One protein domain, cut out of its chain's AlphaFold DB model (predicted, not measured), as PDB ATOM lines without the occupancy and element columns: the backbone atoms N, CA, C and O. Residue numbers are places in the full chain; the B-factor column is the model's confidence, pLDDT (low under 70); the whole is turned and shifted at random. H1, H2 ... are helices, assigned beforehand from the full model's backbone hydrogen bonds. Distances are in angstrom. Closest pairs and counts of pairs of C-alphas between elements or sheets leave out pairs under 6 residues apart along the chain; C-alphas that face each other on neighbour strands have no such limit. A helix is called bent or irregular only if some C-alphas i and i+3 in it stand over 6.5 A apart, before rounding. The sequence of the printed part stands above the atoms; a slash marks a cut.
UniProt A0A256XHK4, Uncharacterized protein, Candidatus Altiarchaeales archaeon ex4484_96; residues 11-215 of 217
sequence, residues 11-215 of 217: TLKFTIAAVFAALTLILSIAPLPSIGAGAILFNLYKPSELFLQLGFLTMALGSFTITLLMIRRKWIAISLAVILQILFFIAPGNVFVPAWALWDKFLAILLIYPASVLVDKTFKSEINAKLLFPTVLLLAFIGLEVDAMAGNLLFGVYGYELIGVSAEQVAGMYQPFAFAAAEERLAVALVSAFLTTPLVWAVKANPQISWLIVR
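Overview. This is residues 11 to 215 of the 217 residues of an uncharacterized protein of Candidatus Altiarchaeales archaeon ex4484_96 (UniProt A0A256XHK4). An elongated bundle of six helices or arms, H1, H3, H4, H5, H6 and H7b, has the long helix H6 running through its middle, each member running against the one before it in the chain, up and down. H2 and the bent-off arm H7a lie toward one end, and the small H8 sits at the other. The printed part has 205 residues with eight named helices, H1 to H8 in order, and no named strand: all helix. It is compact, with a radius of gyration of the C-alphas of 17.6 A, and spans 57 by 32 by 24 A.

Along the chain. Find C-alpha 11 at (-31.647, 41.855, 38.109); from there H1, residues 11 to 29, runs 26.8 A. Next come H2, residues 36 to 45, and H3, residues 49 to 70, 32.5 A long. H4 holds residues 74 to 90, 24.3 A. H5, residues 99 to 122, is 33.5 A long and irregular, with C-alphas 101 and 104 8.0 A apart. H6 starts at C-alpha 129, (-17.039, 41.045, 50.840), and runs 46.4 A to residue 163; it is irregular, with C-alphas 157 and 160 7.6 A apart. H7, residues 167 to 205, was assigned as one helix by its hydrogen bonds but is bent, with C-alphas 176 and 179 7.1 A apart; its arms H7a, residues 167 to 176, and H7b, residues 179 to 205, stand at a steep tilt of 62 degrees. H8, residues 211 to 214, ends at (-28.438, 46.948, 43.609).

Arrangement. Start at the hub, H6, which touches five helices. With residues 139 to 154 alone it touches H3, opposite ways at a shallow tilt of 31 degrees; the closest C-alphas, Gly 62 and Gly 143, are 3.6 A apart. H6 touches H7b with residues 129 to 145 alone, closest at C-alphas 137 and 193, 4.9 A. H4 and H5 form a hairpin at 9 degrees, closest at C-alphas 78 and 109, 6.2 A. H1 touches H3, closest at C-alphas 21 and 63, 5.0 A. H2 is close to H3 but not clearly touching, with C-alphas 43 and 51 7.7 A apart. H7b and H8 touch only at the corner, closest at C-alphas 204 and 213, 6.6 A. Every O i to N i+4 pair is within hydrogen-bond range in H1, H2 and H4, against 15 of 18 in H3, 15 of 20 in H5, 27 of 31 in H6, 4 of 6 in H7a and 22 of 23 in H7b; H8 is too short for such a pair.

Size, cuts and confidence. The C-alphas farthest apart, Ser 166 and Pro 207, are 57.8 A apart. The printed part has no cut, and no link is long. Mean pLDDT of the printed part is 74.9; 68 residues are under 70, among them 11 to 59.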
ATOM      1  N   THR A  11     -32.680  41.407  39.059       50.19
ATOM      2  CA  THR A  11     -31.647  41.855  38.109       50.19
ATOM      3  C   THR A  11     -30.222  41.495  38.534       50.19
ATOM      4  O   THR A  11     -29.430  41.055  37.702       50.19
ATOM      5  N   LEU A  12     -29.913  41.575  39.832       55.56
ATOM      6  CA  LEU A  12     -28.638  41.126  40.402       55.56
ATOM      7  C   LEU A  12     -28.403  39.635  40.152       55.56
ATOM      8  O   LEU A  12     -27.300  39.207  39.819       55.56
ATOM      9  N   LYS A  13     -29.457  38.837  40.329       54.94
ATOM     10  CA  LYS A  13     -29.391  37.377  40.235       54.94
ATOM     11  C   LYS A  13     -29.138  36.941  38.799       54.94
ATOM     12  O   LYS A  13     -28.313  36.062  38.585       54.94
ATOM     13  N   PHE A  14     -29.777  37.610  37.839       49.53
ATOM     14  CA  PHE A  14     -29.546  37.392  36.412       49.53
ATOM     15  C   PHE A  14     -28.184  37.908  35.941       49.53
ATOM     16  O   PHE A  14     -27.539  37.230  35.157       49.53
ATOM     17  N   THR A  15     -27.708  39.049  36.446       54.50
ATOM     18  CA  THR A  15     -26.389  39.589  36.063       54.50
ATOM     19  C   THR A  15     -25.260  38.701  36.573       54.50
ATOM     20  O   THR A  15     -24.353  38.367  35.820       54.50
ATOM     21  N   ILE A  16     -25.333  38.258  37.832       55.28
ATOM     22  CA  ILE A  16     -24.359  37.314  38.390       55.28
ATOM     23  C   ILE A  16     -24.412  35.991  37.628       55.28
ATOM     24  O   ILE A  16     -23.371  35.501  37.207       55.28
ATOM     25  N   ALA A  17     -25.606  35.446  37.386       54.22
ATOM     26  CA  ALA A  17     -25.762  34.238  36.586       54.22
ATOM     27  C   ALA A  17     -25.209  34.379  35.163       54.22
ATOM     28  O   ALA A  17     -24.570  33.453  34.683       54.22
ATOM     29  N   ALA A  18     -25.408  35.525  34.509       51.66
ATOM     30  CA  ALA A  18     -24.889  35.800  33.173       51.66
ATOM     31  C   ALA A  18     -23.363  35.951  33.168       51.66
ATOM     32  O   ALA A  18     -22.710  35.454  32.260       51.66
ATOM     33  N   VAL A  19     -22.783  36.583  34.195       59.97
ATOM     34  CA  VAL A  19     -21.325  36.655  34.381       59.97
ATOM     35  C   VAL A  19     -20.752  35.259  34.607       59.97
ATOM     36  O   VAL A  19     -19.767  34.915  33.968       59.97
ATOM     37  N   PHE A  20     -21.385  34.430  35.441       56.81
ATOM     38  CA  PHE A  20     -20.978  33.035  35.612       56.81
ATOM     39  C   PHE A  20     -21.144  32.225  34.328       56.81
ATOM     40  O   PHE A  20     -20.218  31.522  33.964       56.81
ATOM     41  N   ALA A  21     -22.258  32.364  33.607       53.22
ATOM     42  CA  ALA A  21     -22.465  31.706  32.318       53.22
ATOM     43  C   ALA A  21     -21.372  32.092  31.314       53.22
ATOM     44  O   ALA A  21     -20.801  31.229  30.656       53.22
ATOM     45  N   ALA A  22     -21.047  33.385  31.233       53.09
ATOM     46  CA  ALA A  22     -20.008  33.902  30.355       53.09
ATOM     47  C   ALA A  22     -18.614  33.417  30.773       53.09
ATOM     48  O   ALA A  22     -17.841  33.007  29.917       53.09
ATOM     49  N   LEU A  23     -18.291  33.412  32.070       54.25
ATOM     50  CA  LEU A  23     -17.009  32.906  32.567       54.25
ATOM     51  C   LEU A  23     -16.872  31.397  32.385       54.25
ATOM     52  O   LEU A  23     -15.821  30.957  31.936       54.25
ATOM     53  N   THR A  24     -17.914  30.618  32.673       50.12
ATOM     54  CA  THR A  24     -17.936  29.175  32.414       50.12
ATOM     55  C   THR A  24     -17.720  28.901  30.930       50.12
ATOM     56  O   THR A  24     -16.873  28.082  30.594       50.12
ATOM     57  N   LEU A  25     -18.403  29.637  30.044       49.59
ATOM     58  CA  LEU A  25     -18.261  29.504  28.593       49.59
ATOM     59  C   LEU A  25     -16.868  29.924  28.094       49.59
ATOM     60  O   LEU A  25     -16.313  29.282  27.215       49.59
ATOM     61  N   ILE A  26     -16.267  30.973  28.657       50.72
ATOM     62  CA  ILE A  26     -14.914  31.415  28.281       50.72
ATOM     63  C   ILE A  26     -13.852  30.427  28.783       50.72
ATOM     64  O   ILE A  26     -12.912  30.107  28.056       50.72
ATOM     65  N   LEU A  27     -13.987  29.933  30.014       46.56
ATOM     66  CA  LEU A  27     -13.009  29.037  30.634       46.56
ATOM     67  C   LEU A  27     -13.115  27.593  30.130       46.56
ATOM     68  O   LEU A  27     -12.122  26.881  30.197       46.56
ATOM     69  N   SER A  28     -14.263  27.174  29.588       46.66
ATOM     70  CA  SER A  28     -14.410  25.885  28.899       46.66
ATOM     71  C   SER A  28     -13.859  25.895  27.466       46.66
ATOM     72  O   SER A  28     -13.520  24.839  26.938       46.66
ATOM     73  N   ILE A  29     -13.741  27.077  26.842       41.66
ATOM     74  CA  ILE A  29     -13.065  27.272  25.545       41.66
ATOM     75  C   ILE A  29     -11.541  27.349  25.724       41.66
ATOM     76  O   ILE A  29     -10.789  27.003  24.810       41.66
ATOM     77  N   ALA A  30     -11.060  27.782  26.894       38.31
ATOM     78  CA  ALA A  30      -9.644  27.707  27.221       38.31
ATOM     79  C   ALA A  30      -9.219  26.224  27.306       38.31
ATOM     80  O   ALA A  30      -9.894  25.440  27.972       38.31
ATOM     81  N   PRO A  31      -8.122  25.809  26.646       38.06
ATOM     82  CA  PRO A  31      -7.716  24.412  26.604       38.06
ATOM     83  C   PRO A  31      -7.185  23.995  27.976       38.06
ATOM     84  O   PRO A  31      -5.991  24.102  28.255       38.06
ATOM     85  N   LEU A  32      -8.075  23.528  28.848       38.91
ATOM     86  CA  LEU A  32      -7.683  22.747  30.009       38.91
ATOM     87  C   LEU A  32      -7.545  21.271  29.591       38.91
ATOM     88  O   LEU A  32      -8.338  20.759  28.792       38.91
ATOM     89  N   PRO A  33      -6.462  20.608  30.029       36.22
ATOM     90  CA  PRO A  33      -5.893  19.465  29.321       36.22
ATOM     91  C   PRO A  33      -6.687  18.151  29.395       36.22
ATOM     92  O   PRO A  33      -6.323  17.230  28.669       36.22
ATOM     93  N   SER A  34      -7.752  18.023  30.196       40.38
ATOM     94  CA  SER A  34      -8.438  16.729  30.388       40.38
ATOM     95  C   SER A  34      -9.840  16.631  29.784       40.38
ATOM     96  O   SER A  34     -10.130  15.619  29.149       40.38
ATOM     97  N   ILE A  35     -10.698  17.654  29.885       39.41
ATOM     98  CA  ILE A  35     -12.041  17.625  29.264       39.41
ATOM     99  C   ILE A  35     -12.072  18.453  27.969       39.41
ATOM    100  O   ILE A  35     -12.664  18.028  26.973       39.41
ATOM    101  N   GLY A  36     -11.352  19.580  27.938       38.34
ATOM    102  CA  GLY A  36     -11.211  20.424  26.750       38.34
ATOM    103  C   GLY A  36     -10.448  19.722  25.629       38.34
ATOM    104  O   GLY A  36     -10.901  19.717  24.493       38.34
ATOM    105  N   ALA A  37      -9.341  19.042  25.938       35.31
ATOM    106  CA  ALA A  37      -8.568  18.318  24.928       35.31
ATOM    107  C   ALA A  37      -9.366  17.168  24.293       35.31
ATOM    108  O   ALA A  37      -9.327  17.018  23.080       35.31
ATOM    109  N   GLY A  38     -10.138  16.402  25.073       37.41
ATOM    110  CA  GLY A  38     -10.980  15.322  24.547       37.41
ATOM    111  C   GLY A  38     -12.113  15.835  23.655       37.41
ATOM    112  O   GLY A  38     -12.298  15.334  22.548       37.41
ATOM    113  N   ALA A  39     -12.826  16.879  24.089       40.91
ATOM    114  CA  ALA A  39     -13.903  17.495  23.314       40.91
ATOM    115  C   ALA A  39     -13.393  18.251  22.071       40.91
ATOM    116  O   ALA A  39     -14.041  18.219  21.028       40.91
ATOM    117  N   ILE A  40     -12.230  18.908  22.152       40.34
ATOM    118  CA  ILE A  40     -11.599  19.621  21.031       40.34
ATOM    119  C   ILE A  40     -10.984  18.629  20.039       40.34
ATOM    120  O   ILE A  40     -11.228  18.757  18.844       40.34
ATOM    121  N   LEU A  41     -10.245  17.614  20.501       36.25
ATOM    122  CA  LEU A  41      -9.692  16.566  19.633       36.25
ATOM    123  C   LEU A  41     -10.814  15.785  18.948       36.25
ATOM    124  O   LEU A  41     -10.735  15.540  17.748       36.25
ATOM    125  N   PHE A  42     -11.891  15.453  19.660       41.69
ATOM    126  CA  PHE A  42     -13.030  14.770  19.057       41.69
ATOM    127  C   PHE A  42     -13.777  15.661  18.050       41.69
ATOM    128  O   PHE A  42     -14.072  15.197  16.953       41.69
ATOM    129  N   ASN A  43     -13.989  16.951  18.347       42.53
ATOM    130  CA  ASN A  43     -14.576  17.903  17.392       42.53
ATOM    131  C   ASN A  43     -13.684  18.166  16.168       42.53
ATOM    132  O   ASN A  43     -14.204  18.417  15.085       42.53
ATOM    133  N   LEU A  44     -12.357  18.092  16.312       46.03
ATOM    134  CA  LEU A  44     -11.415  18.195  15.194       46.03
ATOM    135  C   LEU A  44     -11.429  16.942  14.306       46.03
ATOM    136  O   LEU A  44     -11.293  17.062  13.092       46.03
ATOM    137  N   TYR A  45     -11.597  15.751  14.891       43.09
ATOM    138  CA  TYR A  45     -11.576  14.479  14.156       43.09
ATOM    139  C   TYR A  45     -12.945  14.055  13.596       43.09
ATOM    140  O   TYR A  45     -13.004  13.403  12.554       43.09
ATOM    141  N   LYS A  46     -14.044  14.415  14.265       43.53
ATOM    142  CA  LYS A  46     -15.431  14.204  13.827       43.53
ATOM    143  C   LYS A  46     -16.300  15.367  14.327       43.53
ATOM    144  O   LYS A  46     -16.930  15.237  15.379       43.53
ATOM    145  N   PRO A  47     -16.378  16.489  13.592       44.62
ATOM    146  CA  PRO A  47     -17.282  17.578  13.935       44.62
ATOM    147  C   PRO A  47     -18.719  17.100  13.710       44.62
ATOM    148  O   PRO A  47     -19.263  17.212  12.614       44.62
ATOM    149  N   SER A  48     -19.341  16.499  14.724       47.72
ATOM    150  CA  SER A  48     -20.781  16.285  14.694       47.72
ATOM    151  C   SER A  48     -21.433  17.568  15.197       47.72
ATOM    152  O   SER A  48     -21.176  18.020  16.314       47.72
ATOM    153  N   GLU A  49     -22.278  18.187  14.374       44.62
ATOM    154  CA  GLU A  49     -23.005  19.400  14.774       44.62
ATOM    155  C   GLU A  49     -23.816  19.189  16.063       44.62
ATOM    156  O   GLU A  49     -24.001  20.108  16.856       44.62
ATOM    157  N   LEU A  50     -24.211  17.939  16.317       43.12
ATOM    158  CA  LEU A  50     -24.864  17.485  17.536       43.12
ATOM    159  C   LEU A  50     -24.006  17.702  18.788       43.12
ATOM    160  O   LEU A  50     -24.536  18.181  19.780       43.12
ATOM    161  N   PHE A  51     -22.700  17.417  18.774       44.53
ATOM    162  CA  PHE A  51     -21.855  17.569  19.967       44.53
ATOM    163  C   PHE A  51     -21.551  19.042  20.283       44.53
ATOM    164  O   PHE A  51     -21.489  19.421  21.451       44.53
ATOM    165  N   LEU A  52     -21.453  19.901  19.262       43.78
ATOM    166  CA  LEU A  52     -21.326  21.356  19.428       43.78
ATOM    167  C   LEU A  52     -22.623  21.997  19.953       43.78
ATOM    168  O   LEU A  52     -22.575  22.839  20.852       43.78
ATOM    169  N   GLN A  53     -23.785  21.574  19.448       41.38
ATOM    170  CA  GLN A  53     -25.091  22.078  19.894       41.38
ATOM    171  C   GLN A  53     -25.485  21.536  21.280       41.38
ATOM    172  O   GLN A  53     -26.008  22.274  22.116       41.38
ATOM    173  N   LEU A  54     -25.183  20.265  21.565       46.56
ATOM    174  CA  LEU A  54     -25.398  19.647  22.875       46.56
ATOM    175  C   LEU A  54     -24.389  20.126  23.921       46.56
ATOM    176  O   LEU A  54     -24.764  20.292  25.079       46.56
ATOM    177  N   GLY A  55     -23.147  20.421  23.525       50.09
ATOM    178  CA  GLY A  55     -22.143  21.032  24.396       50.09
ATOM    179  C   GLY A  55     -22.648  22.344  24.994       50.09
ATOM    180  O   GLY A  55     -22.545  22.555  26.200       50.09
ATOM    181  N   PHE A  56     -23.313  23.184  24.194       50.41
ATOM    182  CA  PHE A  56     -23.972  24.393  24.695       50.41
ATOM    183  C   PHE A  56     -25.058  24.095  25.739       50.41
ATOM    184  O   PHE A  56     -25.123  24.769  26.767       50.41
ATOM    185  N   LEU A  57     -25.878  23.063  25.513       57.34
ATOM    186  CA  LEU A  57     -26.920  22.650  26.457       57.34
ATOM    187  C   LEU A  57     -26.321  22.184  27.791       57.34
ATOM    188  O   LEU A  57     -26.841  22.534  28.850       57.34
ATOM    189  N   THR A  58     -25.210  21.439  27.737       64.56
ATOM    190  CA  THR A  58     -24.497  21.015  28.948       64.56
ATOM    191  C   THR A  58     -23.977  22.209  29.723       64.56
ATOM    192  O   THR A  58     -24.234  22.247  30.909       64.56
ATOM    193  N   MET A  59     -23.386  23.212  29.063       66.50
ATOM    194  CA  MET A  59     -22.825  24.422  29.692       66.50
ATOM    195  C   MET A  59     -23.884  25.396  30.244       66.50
ATOM    196  O   MET A  59     -23.590  26.275  31.058       66.50
ATOM    197  N   ALA A  60     -25.131  25.298  29.778       76.06
ATOM    198  CA  ALA A  60     -26.205  26.183  30.216       76.06
ATOM    199  C   ALA A  60     -26.783  25.779  31.585       76.06
ATOM    200  O   ALA A  60     -27.234  26.646  32.345       76.06
ATOM    201  N   LEU A  61     -26.775  24.487  31.931       84.75
ATOM    202  CA  LEU A  61     -27.463  23.961  33.118       84.75
ATOM    203  C   LEU A  61     -26.782  24.344  34.435       84.75
ATOM    204  O   LEU A  61     -27.457  24.567  35.444       84.75
ATOM    205  N   GLY A  62     -25.470  24.503  34.433       86.69
ATOM    206  CA  GLY A  62     -24.670  24.997  35.540       86.69
ATOM    207  C   GLY A  62     -24.985  26.453  35.836       86.69
ATOM    208  O   GLY A  62     -25.314  26.799  36.972       86.69
ATOM    209  N   SER A  63     -25.016  27.303  34.806       83.00
ATOM    210  CA  SER A  63     -25.435  28.702  34.962       83.00
ATOM    211  C   SER A  63     -26.890  28.833  35.433       83.00
ATOM    212  O   SER A  63     -27.209  29.654  36.303       83.00
ATOM    213  N   PHE A  64     -27.777  27.966  34.938       84.50
ATOM    214  CA  PHE A  64     -29.157  27.877  35.401       84.50
ATOM    215  C   PHE A  64     -29.224  27.453  36.874       84.50
ATOM    216  O   PHE A  64     -29.946  28.063  37.662       84.50
ATOM    217  N   THR A  65     -28.409  26.486  37.293       91.12
ATOM    218  CA  THR A  65     -28.315  26.040  38.691       91.12
ATOM    219  C   THR A  65     -27.821  27.152  39.612       91.12
ATOM    220  O   THR A  65     -28.417  27.396  40.664       91.12
ATOM    221  N   ILE A  66     -26.791  27.893  39.199       88.94
ATOM    222  CA  ILE A  66     -26.312  29.081  39.915       88.94
ATOM    223  C   ILE A  66     -27.444  30.109  40.036       88.94
ATOM    224  O   ILE A  66     -27.681  30.644  41.121       88.94
ATOM    225  N   THR A  67     -28.206  30.332  38.962       84.06
ATOM    226  CA  THR A  67     -29.382  31.216  38.980       84.06
ATOM    227  C   THR A  67     -30.405  30.756  40.012       84.06
ATOM    228  O   THR A  67     -30.831  31.560  40.842       84.06
ATOM    229  N   LEU A  68     -30.774  29.469  40.007       87.19
ATOM    230  CA  LEU A  68     -31.714  28.875  40.964       87.19
ATOM    231  C   LEU A  68     -31.259  29.098  42.409       87.19
ATOM    232  O   LEU A  68     -32.068  29.486  43.256       87.19
ATOM    233  N   LEU A  69     -29.969  28.914  42.689       88.56
ATOM    234  CA  LEU A  69     -29.387  29.181  44.001       88.56
ATOM    235  C   LEU A  69     -29.490  30.666  44.376       88.56
ATOM    236  O   LEU A  69     -29.961  30.996  45.469       88.56
ATOM    237  N   MET A  70     -29.175  31.571  43.449       84.88
ATOM    238  CA  MET A  70     -29.302  33.020  43.640       84.88
ATOM    239  C   MET A  70     -30.757  33.460  43.881       84.88
ATOM    240  O   MET A  70     -31.017  34.346  44.705       84.88
ATOM    241  N   ILE A  71     -31.741  32.823  43.231       85.12
ATOM    242  CA  ILE A  71     -33.179  33.058  43.462       85.12
ATOM    243  C   ILE A  71     -33.766  32.235  44.620       85.12
ATOM    244  O   ILE A  71     -34.980  32.255  44.817       85.12
ATOM    245  N   ARG A  72     -32.924  31.584  45.436       86.81
ATOM    246  CA  ARG A  72     -33.308  30.820  46.640       86.81
ATOM    247  C   ARG A  72     -34.205  29.610  46.349       86.81
ATOM    248  O   ARG A  72     -34.971  29.163  47.198       86.81
ATOM    249  N   ARG A  73     -34.093  29.036  45.150       91.50
ATOM    250  CA  ARG A  73     -34.805  27.829  44.700       91.50
ATOM    251  C   ARG A  73     -33.928  26.579  44.829       91.50
ATOM    252  O   ARG A  73     -33.876  25.754  43.924       91.50
ATOM    253  N   LYS A  74     -33.264  26.419  45.980       95.00
ATOM    254  CA  LYS A  74     -32.313  25.319  46.224       95.00
ATOM    255  C   LYS A  74     -32.906  23.928  46.007       95.00
ATOM    256  O   LYS A  74     -32.227  23.071  45.470       95.00
ATOM    257  N   TRP A  75     -34.178  23.718  46.346       96.69
ATOM    258  CA  TRP A  75     -34.838  22.429  46.123       96.69
ATOM    259  C   TRP A  75     -34.978  22.089  44.639       96.69
ATOM    260  O   TRP A  75     -34.813  20.935  44.279       96.69
ATOM    261  N   ILE A  76     -35.191  23.086  43.772       95.88
ATOM    262  CA  ILE A  76     -35.215  22.873  42.319       95.88
ATOM    263  C   ILE A  76     -33.805  22.537  41.816       95.88
ATOM    264  O   ILE A  76     -33.657  21.627  41.013       95.88
ATOM    265  N   ALA A  77     -32.771  23.219  42.326       95.50
ATOM    266  CA  ALA A  77     -31.376  22.915  41.999       95.50
ATOM    267  C   ALA A  77     -30.973  21.489  42.425       95.50
ATOM    268  O   ALA A  77     -30.376  20.763  41.634       95.50
ATOM    269  N   ILE A  78     -31.349  21.067  43.640       97.75
ATOM    270  CA  ILE A  78     -31.133  19.694  44.128       97.75
ATOM    271  C   ILE A  78     -31.861  18.699  43.226       97.75
ATOM    272  O   ILE A  78     -31.241  17.750  42.756       97.75
ATOM    273  N   SER A  79     -33.150  18.923  42.954       97.62
ATOM    274  CA  SER A  79     -33.929  18.031  42.095       97.62
ATOM    275  C   SER A  79     -33.330  17.919  40.699       97.62
ATOM    276  O   SER A  79     -33.232  16.811  40.189       97.62
ATOM    277  N   LEU A  80     -32.885  19.026  40.096       96.12
ATOM    278  CA  LEU A  80     -32.224  19.016  38.791       96.12
ATOM    279  C   LEU A  80     -30.970  18.132  38.808       96.12
ATOM    280  O   LEU A  80     -30.865  17.221  37.993       96.12
ATOM    281  N   ALA A  81     -30.057  18.361  39.755       96.44
ATOM    282  CA  ALA A  81     -28.814  17.597  39.861       96.44
ATOM    283  C   ALA A  81     -29.074  16.099  40.118       96.44
ATOM    284  O   ALA A  81     -28.480  15.239  39.471       96.44
ATOM    285  N   VAL A  82     -30.020  15.776  41.007       97.00
ATOM    286  CA  VAL A  82     -30.415  14.389  41.302       97.00
ATOM    287  C   VAL A  82     -31.054  13.719  40.086       97.00
ATOM    288  O   VAL A  82     -30.709  12.582  39.776       97.00
ATOM    289  N   ILE A  83     -31.953  14.405  39.376       95.69
ATOM    290  CA  ILE A  83     -32.603  13.866  38.176       95.69
ATOM    291  C   ILE A  83     -31.563  13.588  37.093       95.69
ATOM    292  O   ILE A  83     -31.568  12.490  36.552       95.69
ATOM    293  N   LEU A  84     -30.648  14.521  36.808       93.38
ATOM    294  CA  LEU A  84     -29.576  14.300  35.829       93.38
ATOM    295  C   LEU A  84     -28.732  13.072  36.191       93.38
ATOM    296  O   LEU A  84     -28.450  12.239  35.332       93.38
ATOM    297  N   GLN A  85     -28.393  12.920  37.473       92.62
ATOM    298  CA  GLN A  85     -27.602  11.791  37.949       92.62
ATOM    299  C   GLN A  85     -28.355  10.454  37.860       92.62
ATOM    300  O   GLN A  85     -27.767   9.454  37.457       92.62
ATOM    301  N   ILE A  86     -29.645  10.421  38.212       92.12
ATOM    302  CA  ILE A  86     -30.487   9.223  38.080       92.12
ATOM    303  C   ILE A  86     -30.650   8.858  36.607       92.12
ATOM    304  O   ILE A  86     -30.430   7.706  36.245       92.12
ATOM    305  N   LEU A  87     -30.990   9.838  35.762       90.62
ATOM    306  CA  LEU A  87     -31.154   9.644  34.323       90.62
ATOM    307  C   LEU A  87     -29.884   9.081  33.690       90.62
ATOM    308  O   LEU A  87     -29.989   8.208  32.840       90.62
ATOM    309  N   PHE A  88     -28.698   9.516  34.126       87.38
ATOM    310  CA  PHE A  88     -27.434   8.962  33.640       87.38
ATOM    311  C   PHE A  88     -27.296   7.461  33.931       87.38
ATOM    312  O   PHE A  88     -26.880   6.712  33.052       87.38
ATOM    313  N   PHE A  89     -27.684   7.003  35.124       85.94
ATOM    314  CA  PHE A  89     -27.607   5.582  35.483       85.94
ATOM    315  C   PHE A  89     -28.658   4.708  34.789       85.94
ATOM    316  O   PHE A  89     -28.437   3.508  34.646       85.94
ATOM    317  N   ILE A  90     -29.788   5.282  34.366       85.62
ATOM    318  CA  ILE A  90     -30.839   4.548  33.639       85.62
ATOM    319  C   ILE A  90     -30.802   4.775  32.125       85.62
ATOM    320  O   ILE A  90     -31.626   4.207  31.409       85.62
ATOM    321  N   ALA A  91     -29.890   5.619  31.636       78.69
ATOM    322  CA  ALA A  91     -29.787   5.943  30.223       78.69
ATOM    323  C   ALA A  91     -29.559   4.662  29.399       78.69
ATOM    324  O   ALA A  91     -28.774   3.795  29.808       78.69
ATOM    325  N   PRO A  92     -30.237   4.523  28.244       59.38
ATOM    326  CA  PRO A  92     -30.134   3.351  27.386       59.38
ATOM    327  C   PRO A  92     -28.742   3.301  26.746       59.38
ATOM    328  O   PRO A  92     -28.513   3.836  25.671       59.38
ATOM    329  N   GLY A  93     -27.801   2.674  27.443       57.19
ATOM    330  CA  GLY A  93     -26.422   2.518  26.983       57.19
ATOM    331  C   GLY A  93     -25.628   1.460  27.746       57.19
ATOM    332  O   GLY A  93     -24.419   1.375  27.572       57.19
ATOM    333  N   ASN A  94     -26.278   0.661  28.607       58.84
ATOM    334  CA  ASN A  94     -25.597  -0.236  29.551       58.84
ATOM    335  C   ASN A  94     -24.471   0.488  30.310       58.84
ATOM    336  O   ASN A  94     -23.381  -0.053  30.462       58.84
ATOM    337  N   VAL A  95     -24.722   1.732  30.742       61.12
ATOM    338  CA  VAL A  95     -23.718   2.606  31.364       61.12
ATOM    339  C   VAL A  95     -23.100   1.911  32.578       61.12
ATOM    340  O   VAL A  95     -23.677   1.887  33.663       61.12
ATOM    341  N   PHE A  96     -21.901   1.355  32.407       69.62
ATOM    342  CA  PHE A  96     -21.185   0.645  33.463       69.62
ATOM    343  C   PHE A  96     -20.183   1.571  34.158       69.62
ATOM    344  O   PHE A  96     -19.007   1.258  34.291       69.62
ATOM    345  N   VAL A  97     -20.615   2.758  34.583       76.12
ATOM    346  CA  VAL A  97     -19.733   3.660  35.338       76.12
ATOM    347  C   VAL A  97     -19.867   3.354  36.830       76.12
ATOM    348  O   VAL A  97     -20.965   3.479  37.378       76.12
ATOM    349  N   PRO A  98     -18.778   2.970  37.524       81.88
ATOM    350  CA  PRO A  98     -18.830   2.749  38.961       81.88
ATOM    351  C   PRO A  98     -19.285   4.019  39.676       81.88
ATOM    352  O   PRO A  98     -18.721   5.087  39.445       81.88
ATOM    353  N   ALA A  99     -20.250   3.912  40.592       86.50
ATOM    354  CA  ALA A  99     -20.757   5.079  41.316       86.50
ATOM    355  C   ALA A  99     -19.635   5.853  42.033       86.50
ATOM    356  O   ALA A  99     -19.638   7.078  42.043       86.50
ATOM    357  N   TRP A 100     -18.622   5.160  42.561       88.12
ATOM    358  CA  TRP A 100     -17.484   5.815  43.214       88.12
ATOM    359  C   TRP A 100     -16.697   6.745  42.273       88.12
ATOM    360  O   TRP A 100     -16.148   7.740  42.736       88.12
ATOM    361  N   ALA A 101     -16.679   6.479  40.962       87.06
ATOM    362  CA  ALA A 101     -16.005   7.327  39.975       87.06
ATOM    363  C   ALA A 101     -16.738   8.665  39.739       87.06
ATOM    364  O   ALA A 101     -16.230   9.532  39.035       87.06
ATOM    365  N   LEU A 102     -17.928   8.834  40.329       90.12
ATOM    366  CA  LEU A 102     -18.772  10.030  40.272       90.12
ATOM    367  C   LEU A 102     -18.894  10.713  41.646       90.12
ATOM    368  O   LEU A 102     -19.878  11.402  41.924       90.12
ATOM    369  N   TRP A 103     -17.931  10.480  42.543       93.38
ATOM    370  CA  TRP A 103     -17.926  11.033  43.901       93.38
ATOM    371  C   TRP A 103     -18.043  12.568  43.923       93.38
ATOM    372  O   TRP A 103     -18.709  13.122  44.797       93.38
ATOM    373  N   ASP A 104     -17.444  13.234  42.936       93.62
ATOM    374  CA  ASP A 104     -17.465  14.679  42.698       93.62
ATOM    375  C   ASP A 104     -18.895  15.224  42.547       93.62
ATOM    376  O   ASP A 104     -19.266  16.221  43.170       93.62
ATOM    377  N   LYS A 105     -19.746  14.498  41.819       94.12
ATOM    378  CA  LYS A 105     -21.150  14.850  41.563       94.12
ATOM    379  C   LYS A 105     -22.007  14.692  42.806       94.12
ATOM    380  O   LYS A 105     -22.823  15.561  43.118       94.12
ATOM    381  N   PHE A 106     -21.797  13.615  43.560       96.06
ATOM    382  CA  PHE A 106     -22.470  13.434  44.845       96.06
ATOM    383  C   PHE A 106     -22.059  14.517  45.841       96.06
ATOM    384  O   PHE A 106     -22.916  15.083  46.523       96.06
ATOM    385  N   LEU A 107     -20.769  14.862  45.877       97.25
ATOM    386  CA  LEU A 107     -20.277  15.973  46.677       97.25
ATOM    387  C   LEU A 107     -20.940  17.291  46.252       97.25
ATOM    388  O   LEU A 107     -21.430  18.019  47.115       97.25
ATOM    389  N   ALA A 108     -21.041  17.578  44.953       97.31
ATOM    390  CA  ALA A 108     -21.708  18.774  44.450       97.31
ATOM    391  C   ALA A 108     -23.168  18.869  44.914       97.31
ATOM    392  O   ALA A 108     -23.566  19.914  45.426       97.31
ATOM    393  N   ILE A 109     -23.938  17.775  44.827       98.12
ATOM    394  CA  ILE A 109     -25.330  17.708  45.308       98.12
ATOM    395  C   ILE A 109     -25.409  18.053  46.801       98.12
ATOM    396  O   ILE A 109     -26.239  18.875  47.203       98.12
ATOM    397  N   LEU A 110     -24.526  17.476  47.624       98.06
ATOM    398  CA  LEU A 110     -24.456  17.773  49.058       98.06
ATOM    399  C   LEU A 110     -24.097  19.243  49.319       98.06
ATOM    400  O   LEU A 110     -24.636  19.860  50.241       98.06
ATOM    401  N   LEU A 111     -23.235  19.827  48.483       98.12
ATOM    402  CA  LEU A 111     -22.786  21.212  48.590       98.12
ATOM    403  C   LEU A 111     -23.840  22.250  48.164       98.12
ATOM    404  O   LEU A 111     -23.717  23.419  48.544       98.12
ATOM    405  N   ILE A 112     -24.922  21.863  47.479       97.94
ATOM    406  CA  ILE A 112     -26.017  22.787  47.116       97.94
ATOM    407  C   ILE A 112     -26.632  23.443  48.362       97.94
ATOM    408  O   ILE A 112     -26.931  24.643  48.360       97.94
ATOM    409  N   TYR A 113     -26.799  22.694  49.455       96.81
ATOM    410  CA  TYR A 113     -27.342  23.245  50.697       96.81
ATOM    411  C   TYR A 113     -26.430  24.314  51.334       96.81
ATOM    412  O   TYR A 113     -26.903  25.442  51.520       96.81
ATOM    413  N   PRO A 114     -25.145  24.039  51.653       97.38
ATOM    414  CA  PRO A 114     -24.253  25.057  52.200       97.38
ATOM    415  C   PRO A 114     -24.029  26.222  51.228       97.38
ATOM    416  O   PRO A 114     -23.936  27.362  51.687       97.38
ATOM    417  N   ALA A 115     -24.048  25.992  49.911       96.38
ATOM    418  CA  ALA A 115     -24.009  27.066  48.918       96.38
ATOM    419  C   ALA A 115     -25.204  28.004  49.039       96.38
ATOM    420  O   ALA A 115     -25.025  29.220  49.088       96.38
ATOM    421  N   SER A 116     -26.417  27.465  49.179       95.00
ATOM    422  CA  SER A 116     -27.600  28.293  49.413       95.00
ATOM    423  C   SER A 116     -27.480  29.111  50.702       95.00
ATOM    424  O   SER A 116     -27.859  30.278  50.710       95.00
ATOM    425  N   VAL A 117     -26.942  28.534  51.781       95.56
ATOM    426  CA  VAL A 117     -26.732  29.260  53.045       95.56
ATOM    427  C   VAL A 117     -25.681  30.363  52.887       95.56
ATOM    428  O   VAL A 117     -25.838  31.449  53.447       95.56
ATOM    429  N   LEU A 118     -24.613  30.122  52.124       94.62
ATOM    430  CA  LEU A 118     -23.610  31.142  51.818       94.62
ATOM    431  C   LEU A 118     -24.193  32.264  50.960       94.62
ATOM    432  O   LEU A 118     -23.999  33.426  51.299       94.62
ATOM    433  N   VAL A 119     -24.984  31.948  49.933       90.31
ATOM    434  CA  VAL A 119     -25.702  32.946  49.123       90.31
ATOM    435  C   VAL A 119     -26.569  33.848  50.006       90.31
ATOM    436  O   VAL A 119     -26.544  35.069  49.843       90.31
ATOM    437  N   ASP A 120     -27.283  33.275  50.979       89.50
ATOM    438  CA  ASP A 120     -28.105  34.028  51.934       89.50
ATOM    439  C   ASP A 120     -27.279  34.993  52.791       89.50
ATOM    440  O   ASP A 120     -27.722  36.105  53.086       89.50
ATOM    441  N   LYS A 121     -26.082  34.571  53.210       91.44
ATOM    442  CA  LYS A 121     -25.179  35.368  54.050       91.44
ATOM    443  C   LYS A 121     -24.409  36.424  53.254       91.44
ATOM    444  O   LYS A 121     -24.109  37.482  53.805       91.44
ATOM    445  N   THR A 122     -24.099  36.139  51.994       87.56
ATOM    446  CA  THR A 122     -23.298  36.989  51.105       87.56
ATOM    447  C   THR A 122     -24.124  38.090  50.472       87.56
ATOM    448  O   THR A 122     -23.683  39.236  50.452       87.56
ATOM    449  N   PHE A 123     -25.327  37.766  49.998       82.81
ATOM    450  CA  PHE A 123     -26.215  38.690  49.294       82.81
ATOM    451  C   PHE A 123     -27.407  39.071  50.183       82.81
ATOM    452  O   PHE A 123     -28.544  38.659  49.939       82.81
ATOM    453  N   LYS A 124     -27.129  39.832  51.249       80.31
ATOM    454  CA  LYS A 124     -28.146  40.511  52.075       80.31
ATOM    455  C   LYS A 124     -28.454  41.904  51.496       80.31
ATOM    456  O   LYS A 124     -28.227  42.130  50.311       80.31
ATOM    457  N   SER A 125     -28.974  42.828  52.313       68.81
ATOM    458  CA  SER A 125     -29.145  44.245  51.950       68.81
ATOM    459  C   SER A 125     -27.845  44.872  51.440       68.81
ATOM    460  O   SER A 125     -27.858  45.672  50.511       68.81
ATOM    461  N   GLU A 126     -26.713  44.440  51.996       79.19
ATOM    462  CA  GLU A 126     -25.384  44.754  51.497       79.19
ATOM    463  C   GLU A 126     -24.598  43.474  51.204       79.19
ATOM    464  O   GLU A 126     -24.694  42.480  51.928       79.19
ATOM    465  N   ILE A 127     -23.787  43.512  50.140       83.31
ATOM    466  CA  ILE A 127     -22.884  42.407  49.801       83.31
ATOM    467  C   ILE A 127     -21.774  42.307  50.844       83.31
ATOM    468  O   ILE A 127     -21.012  43.266  51.021       83.31
ATOM    469  N   ASN A 128     -21.636  41.128  51.451       88.00
ATOM    470  CA  ASN A 128     -20.557  40.800  52.376       88.00
ATOM    471  C   ASN A 128     -19.289  40.374  51.615       88.00
ATOM    472  O   ASN A 128     -19.188  39.243  51.139       88.00
ATOM    473  N   ALA A 129     -18.300  41.269  51.553       87.62
ATOM    474  CA  ALA A 129     -17.039  41.045  50.840       87.62
ATOM    475  C   ALA A 129     -16.275  39.801  51.323       87.62
ATOM    476  O   ALA A 129     -15.714  39.070  50.511       87.62
ATOM    477  N   LYS A 130     -16.298  39.524  52.636       92.44
ATOM    478  CA  LYS A 130     -15.568  38.396  53.240       92.44
ATOM    479  C   LYS A 130     -16.103  37.042  52.778       92.44
ATOM    480  O   LYS A 130     -15.369  36.063  52.771       92.44
ATOM    481  N   LEU A 131     -17.384  36.989  52.418       93.50
ATOM    482  CA  LEU A 131     -18.046  35.765  51.977       93.50
ATOM    483  C   LEU A 131     -18.190  35.682  50.456       93.50
ATOM    484  O   LEU A 131     -18.577  34.631  49.948       93.50
ATOM    485  N   LEU A 132     -17.865  36.749  49.722       88.19
ATOM    486  CA  LEU A 132     -18.049  36.800  48.277       88.19
ATOM    487  C   LEU A 132     -17.207  35.735  47.569       88.19
ATOM    488  O   LEU A 132     -17.774  34.911  46.862       88.19
ATOM    489  N   PHE A 133     -15.902  35.682  47.839       92.81
ATOM    490  CA  PHE A 133     -15.013  34.676  47.250       92.81
ATOM    491  C   PHE A 133     -15.469  33.227  47.507       92.81
ATOM    492  O   PHE A 133     -15.712  32.517  46.532       92.81
ATOM    493  N   PRO A 134     -15.668  32.766  48.763       95.88
ATOM    494  CA  PRO A 134     -16.100  31.387  49.001       95.88
ATOM    495  C   PRO A 134     -17.499  31.091  48.441       95.88
ATOM    496  O   PRO A 134     -17.767  29.960  48.050       95.88
ATOM    497  N   THR A 135     -18.385  32.090  48.349       92.88
ATOM    498  CA  THR A 135     -19.699  31.910  47.704       92.88
ATOM    499  C   THR A 135     -19.547  31.704  46.206       92.88
ATOM    500  O   THR A 135     -20.146  30.792  45.651       92.88
ATOM    501  N   VAL A 136     -18.741  32.538  45.552       90.12
ATOM    502  CA  VAL A 136     -18.510  32.485  44.107       90.12
ATOM    503  C   VAL A 136     -17.804  31.185  43.722       90.12
ATOM    504  O   VAL A 136     -18.235  30.532  42.777       90.12
ATOM    505  N   LEU A 137     -16.793  30.770  44.491       93.75
ATOM    506  CA  LEU A 137     -16.103  29.490  44.320       93.75
ATOM    507  C   LEU A 137     -17.077  28.312  44.377       93.75
ATOM    508  O   LEU A 137     -17.089  27.469  43.484       93.75
ATOM    509  N   LEU A 138     -17.917  28.267  45.413       95.62
ATOM    510  CA  LEU A 138     -18.833  27.152  45.613       95.62
ATOM    511  C   LEU A 138     -19.937  27.113  44.549       95.62
ATOM    512  O   LEU A 138     -20.282  26.037  44.068       95.62
ATOM    513  N   LEU A 139     -20.462  28.277  44.152       92.56
ATOM    514  CA  LEU A 139     -21.421  28.384  43.051       92.56
ATOM    515  C   LEU A 139     -20.814  27.915  41.725       92.56
ATOM    516  O   LEU A 139     -21.460  27.144  41.021       92.56
ATOM    517  N   ALA A 140     -19.588  28.338  41.409       89.25
ATOM    518  CA  ALA A 140     -18.894  27.922  40.194       89.25
ATOM    519  C   ALA A 140     -18.659  26.408  40.171       89.25
ATOM    520  O   ALA A 140     -18.997  25.760  39.185       89.25
ATOM    521  N   PHE A 141     -18.155  25.836  41.269       93.38
ATOM    522  CA  PHE A 141     -17.921  24.394  41.374       93.38
ATOM    523  C   PHE A 141     -19.211  23.589  41.162       93.38
ATOM    524  O   PHE A 141     -19.246  22.690  40.329       93.38
ATOM    525  N   ILE A 142     -20.301  23.960  41.845       95.75
ATOM    526  CA  ILE A 142     -21.607  23.301  41.672       95.75
ATOM    527  C   ILE A 142     -22.117  23.446  40.237       95.75
ATOM    528  O   ILE A 142     -22.645  22.485  39.686       95.75
ATOM    529  N   GLY A 143     -21.976  24.630  39.636       90.38
ATOM    530  CA  GLY A 143     -22.376  24.862  38.250       90.38
ATOM    531  C   GLY A 143     -21.652  23.921  37.287       90.38
ATOM    532  O   GLY A 143     -22.308  23.209  36.533       90.38
ATOM    533  N   LEU A 144     -20.323  23.852  37.385       88.62
ATOM    534  CA  LEU A 144     -19.483  22.982  36.553       88.62
ATOM    535  C   LEU A 144     -19.807  21.495  36.741       88.62
ATOM    536  O   LEU A 144     -19.787  20.727  35.782       88.62
ATOM    537  N   GLU A 145     -20.116  21.073  37.967       93.25
ATOM    538  CA  GLU A 145     -20.518  19.692  38.242       93.25
ATOM    539  C   GLU A 145     -21.900  19.371  37.661       93.25
ATOM    540  O   GLU A 145     -22.098  18.279  37.134       93.25
ATOM    541  N   VAL A 146     -22.847  20.315  37.670       93.12
ATOM    542  CA  VAL A 146     -24.139  20.125  36.991       93.12
ATOM    543  C   VAL A 146     -23.983  20.092  35.469       93.12
ATOM    544  O   VAL A 146     -24.610  19.246  34.826       93.12
ATOM    545  N   ASP A 147     -23.118  20.932  34.893       87.06
ATOM    546  CA  ASP A 147     -22.773  20.850  33.466       87.06
ATOM    547  C   ASP A 147     -22.213  19.458  33.133       87.06
ATOM    548  O   ASP A 147     -22.617  18.821  32.157       87.06
ATOM    549  N   ALA A 148     -21.336  18.934  33.992       87.44
ATOM    550  CA  ALA A 148     -20.764  17.603  33.842       87.44
ATOM    551  C   ALA A 148     -21.791  16.476  34.021       87.44
ATOM    552  O   ALA A 148     -21.717  15.484  33.304       87.44
ATOM    553  N   MET A 149     -22.768  16.600  34.926       90.94
ATOM    554  CA  MET A 149     -23.871  15.633  35.044       90.94
ATOM    555  C   MET A 149     -24.703  15.579  33.757       90.94
ATOM    556  O   MET A 149     -25.075  14.496  33.305       90.94
ATOM    557  N   ALA A 150     -24.970  16.734  33.145       87.88
ATOM    558  CA  ALA A 150     -25.654  16.798  31.860       87.88
ATOM    559  C   ALA A 150     -24.805  16.194  30.734       87.88
ATOM    560  O   ALA A 150     -25.315  15.411  29.934       87.88
ATOM    561  N   GLY A 151     -23.505  16.500  30.709       82.69
ATOM    562  CA  GLY A 151     -22.550  15.892  29.783       82.69
ATOM    563  C   GLY A 151     -22.507  14.374  29.916       82.69
ATOM    564  O   GLY A 151     -22.602  13.675  28.912       82.69
ATOM    565  N   ASN A 152     -22.475  13.862  31.146       83.69
ATOM    566  CA  ASN A 152     -22.557  12.436  31.432       83.69
ATOM    567  C   ASN A 152     -23.842  11.823  30.872       83.69
ATOM    568  O   ASN A 152     -23.766  10.817  30.178       83.69
ATOM    569  N   LEU A 153     -25.009  12.424  31.129       85.06
ATOM    570  CA  LEU A 153     -26.283  11.934  30.596       85.06
ATOM    571  C   LEU A 153     -26.255  11.841  29.066       85.06
ATOM    572  O   LEU A 153     -26.560  10.789  28.510       85.06
ATOM    573  N   LEU A 154     -25.846  12.909  28.383       79.44
ATOM    574  CA  LEU A 154     -25.776  12.921  26.920       79.44
ATOM    575  C   LEU A 154     -24.755  11.916  26.392       79.44
ATOM    576  O   LEU A 154     -25.014  11.237  25.401       79.44
ATOM    577  N   PHE A 155     -23.624  11.775  27.077       76.69
ATOM    578  CA  PHE A 155     -22.626  10.770  26.753       76.69
ATOM    579  C   PHE A 155     -23.159   9.344  26.959       76.69
ATOM    580  O   PHE A 155     -22.898   8.473  26.139       76.69
ATOM    581  N   GLY A 156     -23.945   9.090  28.004       76.69
ATOM    582  CA  GLY A 156     -24.576   7.789  28.230       76.69
ATOM    583  C   GLY A 156     -25.619   7.436  27.167       76.69
ATOM    584  O   GLY A 156     -25.745   6.269  26.813       76.69
ATOM    585  N   VAL A 157     -26.338   8.434  26.639       77.38
ATOM    586  CA  VAL A 157     -27.375   8.243  25.607       77.38
ATOM    587  C   VAL A 157     -26.782   8.110  24.202       77.38
ATOM    588  O   VAL A 157     -27.235   7.271  23.433       77.38
ATOM    589  N   TYR A 158     -25.795   8.937  23.851       74.25
ATOM    590  CA  TYR A 158     -25.292   9.044  22.473       74.25
ATOM    591  C   TYR A 158     -23.814   8.685  22.323       74.25
ATOM    592  O   TYR A 158     -23.365   8.339  21.234       74.25
ATOM    593  N   GLY A 159     -23.034   8.794  23.398       69.50
ATOM    594  CA  GLY A 159     -21.578   8.680  23.365       69.50
ATOM    595  C   GLY A 159     -21.128   7.342  22.799       69.50
ATOM    596  O   GLY A 159     -20.421   7.338  21.799       69.50
ATOM    597  N   TYR A 160     -21.586   6.218  23.359       70.19
ATOM    598  CA  TYR A 160     -21.164   4.871  22.935       70.19
ATOM    599  C   TYR A 160     -21.252   4.649  21.424       70.19
ATOM    600  O   TYR A 160     -20.293   4.187  20.804       70.19
ATOM    601  N   GLU A 161     -22.378   5.040  20.828       69.94
ATOM    602  CA  GLU A 161     -22.619   4.915  19.393       69.94
ATOM    603  C   GLU A 161     -21.733   5.873  18.582       69.94
ATOM    604  O   GLU A 161     -21.136   5.475  17.581       69.94
ATOM    605  N   LEU A 162     -21.566   7.120  19.041       68.19
ATOM    606  CA  LEU A 162     -20.767   8.136  18.349       68.19
ATOM    607  C   LEU A 162     -19.266   7.806  18.311       68.19
ATOM    608  O   LEU A 162     -18.607   8.058  17.294       68.19
ATOM    609  N   ILE A 163     -18.723   7.260  19.404       68.44
ATOM    610  CA  ILE A 163     -17.304   6.882  19.515       68.44
ATOM    611  C   ILE A 163     -17.021   5.425  19.122       68.44
ATOM    612  O   ILE A 163     -15.854   5.071  18.969       68.44
ATOM    613  N   GLY A 164     -18.048   4.603  18.885       73.88
ATOM    614  CA  GLY A 164     -17.889   3.223  18.414       73.88
ATOM    615  C   GLY A 164     -17.188   2.305  19.419       73.88
ATOM    616  O   GLY A 164     -16.456   1.403  19.014       73.88
ATOM    617  N   VAL A 165     -17.377   2.549  20.718       71.75
ATOM    618  CA  VAL A 165     -16.772   1.767  21.812       71.75
ATOM    619  C   VAL A 165     -17.846   1.117  22.676       71.75
ATOM    620  O   VAL A 165     -18.956   1.639  22.806       71.75
ATOM    621  N   SER A 166     -17.514  -0.020  23.289       76.69
ATOM    622  CA  SER A 166     -18.427  -0.713  24.199       76.69
ATOM    623  C   SER A 166     -18.580   0.026  25.532       76.69
ATOM    624  O   SER A 166     -17.746   0.852  25.922       76.69
ATOM    625  N   ALA A 167     -19.638  -0.311  26.270       72.12
ATOM    626  CA  ALA A 167     -19.876   0.246  27.593       72.12
ATOM    627  C   ALA A 167     -18.749  -0.087  28.590       72.12
ATOM    628  O   ALA A 167     -18.371   0.773  29.391       72.12
ATOM    629  N   GLU A 168     -18.152  -1.285  28.517       75.38
ATOM    630  CA  GLU A 168     -17.014  -1.662  29.368       75.38
ATOM    631  C   GLU A 168     -15.754  -0.848  29.053       75.38
ATOM    632  O   GLU A 168     -15.012  -0.474  29.962       75.38
ATOM    633  N   GLN A 169     -15.505  -0.539  27.778       75.81
ATOM    634  CA  GLN A 169     -14.340   0.254  27.377       75.81
ATOM    635  C   GLN A 169     -14.415   1.673  27.948       75.81
ATOM    636  O   GLN A 169     -13.430   2.185  28.476       75.81
ATOM    637  N   VAL A 170     -15.599   2.284  27.925       69.50
ATOM    638  CA  VAL A 170     -15.835   3.588  28.558       69.50
ATOM    639  C   VAL A 170     -15.741   3.512  30.076       69.50
ATOM    640  O   VAL A 170     -15.183   4.420  30.688       69.50
ATOM    641  N   ALA A 171     -16.265   2.457  30.704       68.94
ATOM    642  CA  ALA A 171     -16.128   2.261  32.145       68.94
ATOM    643  C   ALA A 171     -14.655   2.307  32.580       68.94
ATOM    644  O   ALA A 171     -14.312   2.962  33.567       68.94
ATOM    645  N   GLY A 172     -13.784   1.667  31.791       69.62
ATOM    646  CA  GLY A 172     -12.334   1.711  31.964       69.62
ATOM    647  C   GLY A 172     -11.730   3.107  31.774       69.62
ATOM    648  O   GLY A 172     -10.748   3.429  32.434       69.62
ATOM    649  N   MET A 173     -12.334   3.961  30.941       70.69
ATOM    650  CA  MET A 173     -11.913   5.358  30.773       70.69
ATOM    651  C   MET A 173     -12.350   6.248  31.943       70.69
ATOM    652  O   MET A 173     -11.608   7.144  32.318       70.69
ATOM    653  N   TYR A 174     -13.509   6.013  32.564       70.69
ATOM    654  CA  TYR A 174     -14.003   6.861  33.660       70.69
ATOM    655  C   TYR A 174     -13.138   6.794  34.927       70.69
ATOM    656  O   TYR A 174     -12.981   7.800  35.616       70.69
ATOM    657  N   GLN A 175     -12.571   5.627  35.254       73.69
ATOM    658  CA  GLN A 175     -11.856   5.433  36.522       73.69
ATOM    659  C   GLN A 175     -10.578   6.288  36.651       73.69
ATOM    660  O   GLN A 175     -10.433   6.945  37.683       73.69
ATOM    661  N   PRO A 176      -9.682   6.365  35.644       73.88
ATOM    662  CA  PRO A 176      -8.519   7.256  35.695       73.88
ATOM    663  C   PRO A 176      -8.886   8.740  35.807       73.88
ATOM    664  O   PRO A 176      -8.163   9.509  36.438       73.88
ATOM    665  N   PHE A 177     -10.015   9.150  35.218       72.75
ATOM    666  CA  PHE A 177     -10.451  10.546  35.222       72.75
ATOM    667  C   PHE A 177     -11.272  10.935  36.457       72.75
ATOM    668  O   PHE A 177     -11.531  12.121  36.643       72.75
ATOM    669  N   ALA A 178     -11.642   9.987  37.325       79.25
ATOM    670  CA  ALA A 178     -12.492  10.246  38.491       79.25
ATOM    671  C   ALA A 178     -11.927  11.326  39.434       79.25
ATOM    672  O   ALA A 178     -12.687  12.092  40.021       79.25
ATOM    673  N   PHE A 179     -10.601  11.399  39.581       80.88
ATOM    674  CA  PHE A 179      -9.941  12.451  40.362       80.88
ATOM    675  C   PHE A 179      -9.550  13.647  39.495       80.88
ATOM    676  O   PHE A 179      -9.879  14.779  39.841       80.88
ATOM    677  N   ALA A 180      -8.933  13.401  38.334       77.75
ATOM    678  CA  ALA A 180      -8.454  14.463  37.450       77.75
ATOM    679  C   ALA A 180      -9.576  15.423  37.006       77.75
ATOM    680  O   ALA A 180      -9.383  16.635  36.985       77.75
ATOM    681  N   ALA A 181     -10.772  14.901  36.714       79.38
ATOM    682  CA  ALA A 181     -11.913  15.723  36.323       79.38
ATOM    683  C   ALA A 181     -12.403  16.629  37.468       79.38
ATOM    684  O   ALA A 181     -12.736  17.791  37.239       79.38
ATOM    685  N   ALA A 182     -12.420  16.117  38.701       85.44
ATOM    686  CA  ALA A 182     -12.802  16.893  39.878       85.44
ATOM    687  C   ALA A 182     -11.775  18.000  40.180       85.44
ATOM    688  O   ALA A 182     -12.149  19.135  40.485       85.44
ATOM    689  N   GLU A 183     -10.482  17.690  40.051       84.75
ATOM    690  CA  GLU A 183      -9.383  18.651  40.205       84.75
ATOM    691  C   GLU A 183      -9.449  19.767  39.157       84.75
ATOM    692  O   GLU A 183      -9.341  20.945  39.505       84.75
ATOM    693  N   GLU A 184      -9.701  19.420  37.892       80.38
ATOM    694  CA  GLU A 184      -9.877  20.388  36.806       80.38
ATOM    695  C   GLU A 184     -11.043  21.338  37.102       80.38
ATOM    696  O   GLU A 184     -10.878  22.559  37.046       80.38
ATOM    697  N   ARG A 185     -12.210  20.814  37.495       85.94
ATOM    698  CA  ARG A 185     -13.373  21.661  37.811       85.94
ATOM    699  C   ARG A 185     -13.145  22.526  39.040       85.94
ATOM    700  O   ARG A 185     -13.574  23.680  39.052       85.94
ATOM    701  N   LEU A 186     -12.434  22.028  40.049       89.12
ATOM    702  CA  LEU A 186     -12.030  22.845  41.189       89.12
ATOM    703  C   LEU A 186     -11.085  23.979  40.760       89.12
ATOM    704  O   LEU A 186     -11.269  25.117  41.193       89.12
ATOM    705  N   ALA A 187     -10.118  23.706  39.881       81.50
ATOM    706  CA  ALA A 187      -9.220  24.724  39.341       81.50
ATOM    707  C   ALA A 187      -9.986  25.793  38.539       81.50
ATOM    708  O   ALA A 187      -9.784  26.989  38.762       81.50
ATOM    709  N   VAL A 188     -10.929  25.392  37.679       81.12
ATOM    710  CA  VAL A 188     -11.802  26.324  36.939       81.12
ATOM    711  C   VAL A 188     -12.668  27.145  37.892       81.12
ATOM    712  O   VAL A 188     -12.808  28.358  37.713       81.12
ATOM    713  N   ALA A 189     -13.223  26.525  38.934       86.38
ATOM    714  CA  ALA A 189     -14.012  27.221  39.942       86.38
ATOM    715  C   ALA A 189     -13.169  28.251  40.716       86.38
ATOM    716  O   ALA A 189     -13.641  29.359  40.974       86.38
ATOM    717  N   LEU A 190     -11.908  27.930  41.029       86.25
ATOM    718  CA  LEU A 190     -10.955  28.857  41.646       86.25
ATOM    719  C   LEU A 190     -10.661  30.046  40.737       86.25
ATOM    720  O   LEU A 190     -10.794  31.187  41.178       86.25
ATOM    721  N   VAL A 191     -10.323  29.807  39.469       82.50
ATOM    722  CA  VAL A 191     -10.099  30.882  38.487       82.50
ATOM    723  C   VAL A 191     -11.350  31.751  38.349       82.50
ATOM    724  O   VAL A 191     -11.266  32.979  38.432       82.50
ATOM    725  N   SER A 192     -12.528  31.131  38.247       81.38
ATOM    726  CA  SER A 192     -13.810  31.841  38.207       81.38
ATOM    727  C   SER A 192     -14.006  32.715  39.444       81.38
ATOM    728  O   SER A 192     -14.452  33.858  39.326       81.38
ATOM    729  N   ALA A 193     -13.634  32.221  40.628       86.38
ATOM    730  CA  ALA A 193     -13.709  32.972  41.873       86.38
ATOM    731  C   ALA A 193     -12.748  34.162  41.912       86.38
ATOM    732  O   ALA A 193     -13.159  35.258  42.308       86.38
ATOM    733  N   PHE A 194     -11.510  33.977  41.455       85.81
ATOM    734  CA  PHE A 194     -10.505  35.037  41.373       85.81
ATOM    735  C   PHE A 194     -10.889  36.150  40.399       85.81
ATOM    736  O   PHE A 194     -10.582  37.305  40.673       85.81
ATOM    737  N   LEU A 195     -11.588  35.835  39.308       82.44
ATOM    738  CA  LEU A 195     -12.028  36.829  38.326       82.44
ATOM    739  C   LEU A 195     -13.353  37.497  38.719       82.44
ATOM    740  O   LEU A 195     -13.491  38.719  38.663       82.44
ATOM    741  N   THR A 196     -14.333  36.713  39.165       80.94
ATOM    742  CA  THR A 196     -15.696  37.210  39.425       80.94
ATOM    743  C   THR A 196     -15.774  38.021  40.712       80.94
ATOM    744  O   THR A 196     -16.490  39.018  40.770       80.94
ATOM    745  N   THR A 197     -15.029  37.643  41.754       85.69
ATOM    746  CA  THR A 197     -15.033  38.362  43.040       85.69
ATOM    747  C   THR A 197     -14.643  39.841  42.893       85.69
ATOM    748  O   THR A 197     -15.440  40.692  43.303       85.69
ATOM    749  N   PRO A 198     -13.478  40.198  42.308       84.31
ATOM    750  CA  PRO A 198     -13.113  41.598  42.120       84.31
ATOM    751  C   PRO A 198     -14.046  42.312  41.139       84.31
ATOM    752  O   PRO A 198     -14.322  43.490  41.341       84.31
ATOM    753  N   LEU A 199     -14.595  41.618  40.136       81.62
ATOM    754  CA  LEU A 199     -15.555  42.206  39.201       81.62
ATOM    755  C   LEU A 199     -16.856  42.618  39.904       81.62
ATOM    756  O   LEU A 199     -17.292  43.762  39.787       81.62
ATOM    757  N   VAL A 200     -17.452  41.719  40.691       80.94
ATOM    758  CA  VAL A 200     -18.656  42.011  41.487       80.94
ATOM    759  C   VAL A 200     -18.381  43.147  42.473       80.94
ATOM    760  O   VAL A 200     -19.229  44.022  42.666       80.94
ATOM    761  N   TRP A 201     -17.184  43.181  43.065       79.88
ATOM    762  CA  TRP A 201     -16.776  44.271  43.944       79.88
ATOM    763  C   TRP A 201     -16.646  45.611  43.208       79.88
ATOM    764  O   TRP A 201     -17.171  46.619  43.679       79.88
ATOM    765  N   ALA A 202     -16.017  45.626  42.032       80.62
ATOM    766  CA  ALA A 202     -15.851  46.820  41.209       80.62
ATOM    767  C   ALA A 202     -17.201  47.391  40.748       80.62
ATOM    768  O   ALA A 202     -17.428  48.598  40.840       80.62
ATOM    769  N   VAL A 203     -18.134  46.531  40.327       78.62
ATOM    770  CA  VAL A 203     -19.489  46.953  39.942       78.62
ATOM    771  C   VAL A 203     -20.247  47.518  41.148       78.62
ATOM    772  O   VAL A 203     -20.918  48.538  41.016       78.62
ATOM    773  N   LYS A 204     -20.107  46.923  42.344       77.75
ATOM    774  CA  LYS A 204     -20.687  47.475  43.583       77.75
ATOM    775  C   LYS A 204     -20.109  48.859  43.907       77.75
ATOM    776  O   LYS A 204     -20.858  49.744  44.311       77.75
ATOM    777  N   ALA A 205     -18.797  49.031  43.753       81.06
ATOM    778  CA  ALA A 205     -18.088  50.260  44.096       81.06
ATOM    779  C   ALA A 205     -18.364  51.422  43.128       81.06
ATOM    780  O   ALA A 205     -18.178  52.574  43.510       81.06
ATOM    781  N   ASN A 206     -18.816  51.147  41.901       78.88
ATOM    782  CA  ASN A 206     -19.079  52.173  40.897       78.88
ATOM    783  C   ASN A 206     -20.565  52.600  40.892       78.88
ATOM    784  O   ASN A 206     -21.415  51.838  40.429       78.88
ATOM    785  N   PRO A 207     -20.911  53.836  41.310       76.31
ATOM    786  CA  PRO A 207     -22.300  54.300  41.383       76.31
ATOM    787  C   PRO A 207     -23.049  54.316  40.041       76.31
ATOM    788  O   PRO A 207     -24.277  54.237  40.030       76.31
ATOM    789  N   GLN A 208     -22.337  54.412  38.913       75.94
ATOM    790  CA  GLN A 208     -22.936  54.480  37.574       75.94
ATOM    791  C   GLN A 208     -23.438  53.122  37.080       75.94
ATOM    792  O   GLN A 208     -24.343  53.071  36.252       75.94
ATOM    793  N   ILE A 209     -22.867  52.029  37.592       73.31
ATOM    794  CA  ILE A 209     -23.196  50.651  37.192       73.31
ATOM    795  C   ILE A 209     -23.626  49.772  38.369       73.31
ATOM    796  O   ILE A 209     -24.096  48.659  38.156       73.31
ATOM    797  N   SER A 210     -23.562  50.274  39.605       67.19
ATOM    798  CA  SER A 210     -24.002  49.552  40.805       67.19
ATOM    799  C   SER A 210     -25.473  49.157  40.742       67.19
ATOM    800  O   SER A 210     -25.876  48.189  41.379       67.19
ATOM    801  N   TRP A 211     -26.284  49.829  39.921       64.50
ATOM    802  CA  TRP A 211     -27.670  49.447  39.668       64.50
ATOM    803  C   TRP A 211     -27.822  48.052  39.039       64.50
ATOM    804  O   TRP A 211     -28.850  47.425  39.289       64.50
ATOM    805  N   LEU A 212     -26.809  47.537  38.322       59.09
ATOM    806  CA  LEU A 212     -26.755  46.149  37.829       59.09
ATOM    807  C   LEU A 212     -26.781  45.129  38.975       59.09
ATOM    808  O   LEU A 212     -27.204  43.988  38.803       59.09
ATOM    809  N   ILE A 213     -26.338  45.559  40.158       61.09
ATOM    810  CA  ILE A 213     -26.234  44.743  41.361       61.09
ATOM    811  C   ILE A 213     -27.290  45.127  42.414       61.09
ATOM    812  O   ILE A 213     -27.707  44.298  43.215       61.09
ATOM    813  N   VAL A 214     -27.742  46.381  42.441       54.59
ATOM    814  CA  VAL A 214     -28.438  46.948  43.609       54.59
ATOM    815  C   VAL A 214     -29.906  47.313  43.341       54.59
ATOM    816  O   VAL A 214     -30.668  47.449  44.296       54.59
ATOM    817  N   ARG A 215     -30.390  47.439  42.094       43.94
ATOM    818  CA  ARG A 215     -31.752  47.978  41.883       43.94
ATOM    819  C   ARG A 215     -32.883  46.962  42.015       43.94
ATOM    820  O   ARG A 215     -33.323  46.368  41.034       43.94
TER     821      ARG A 215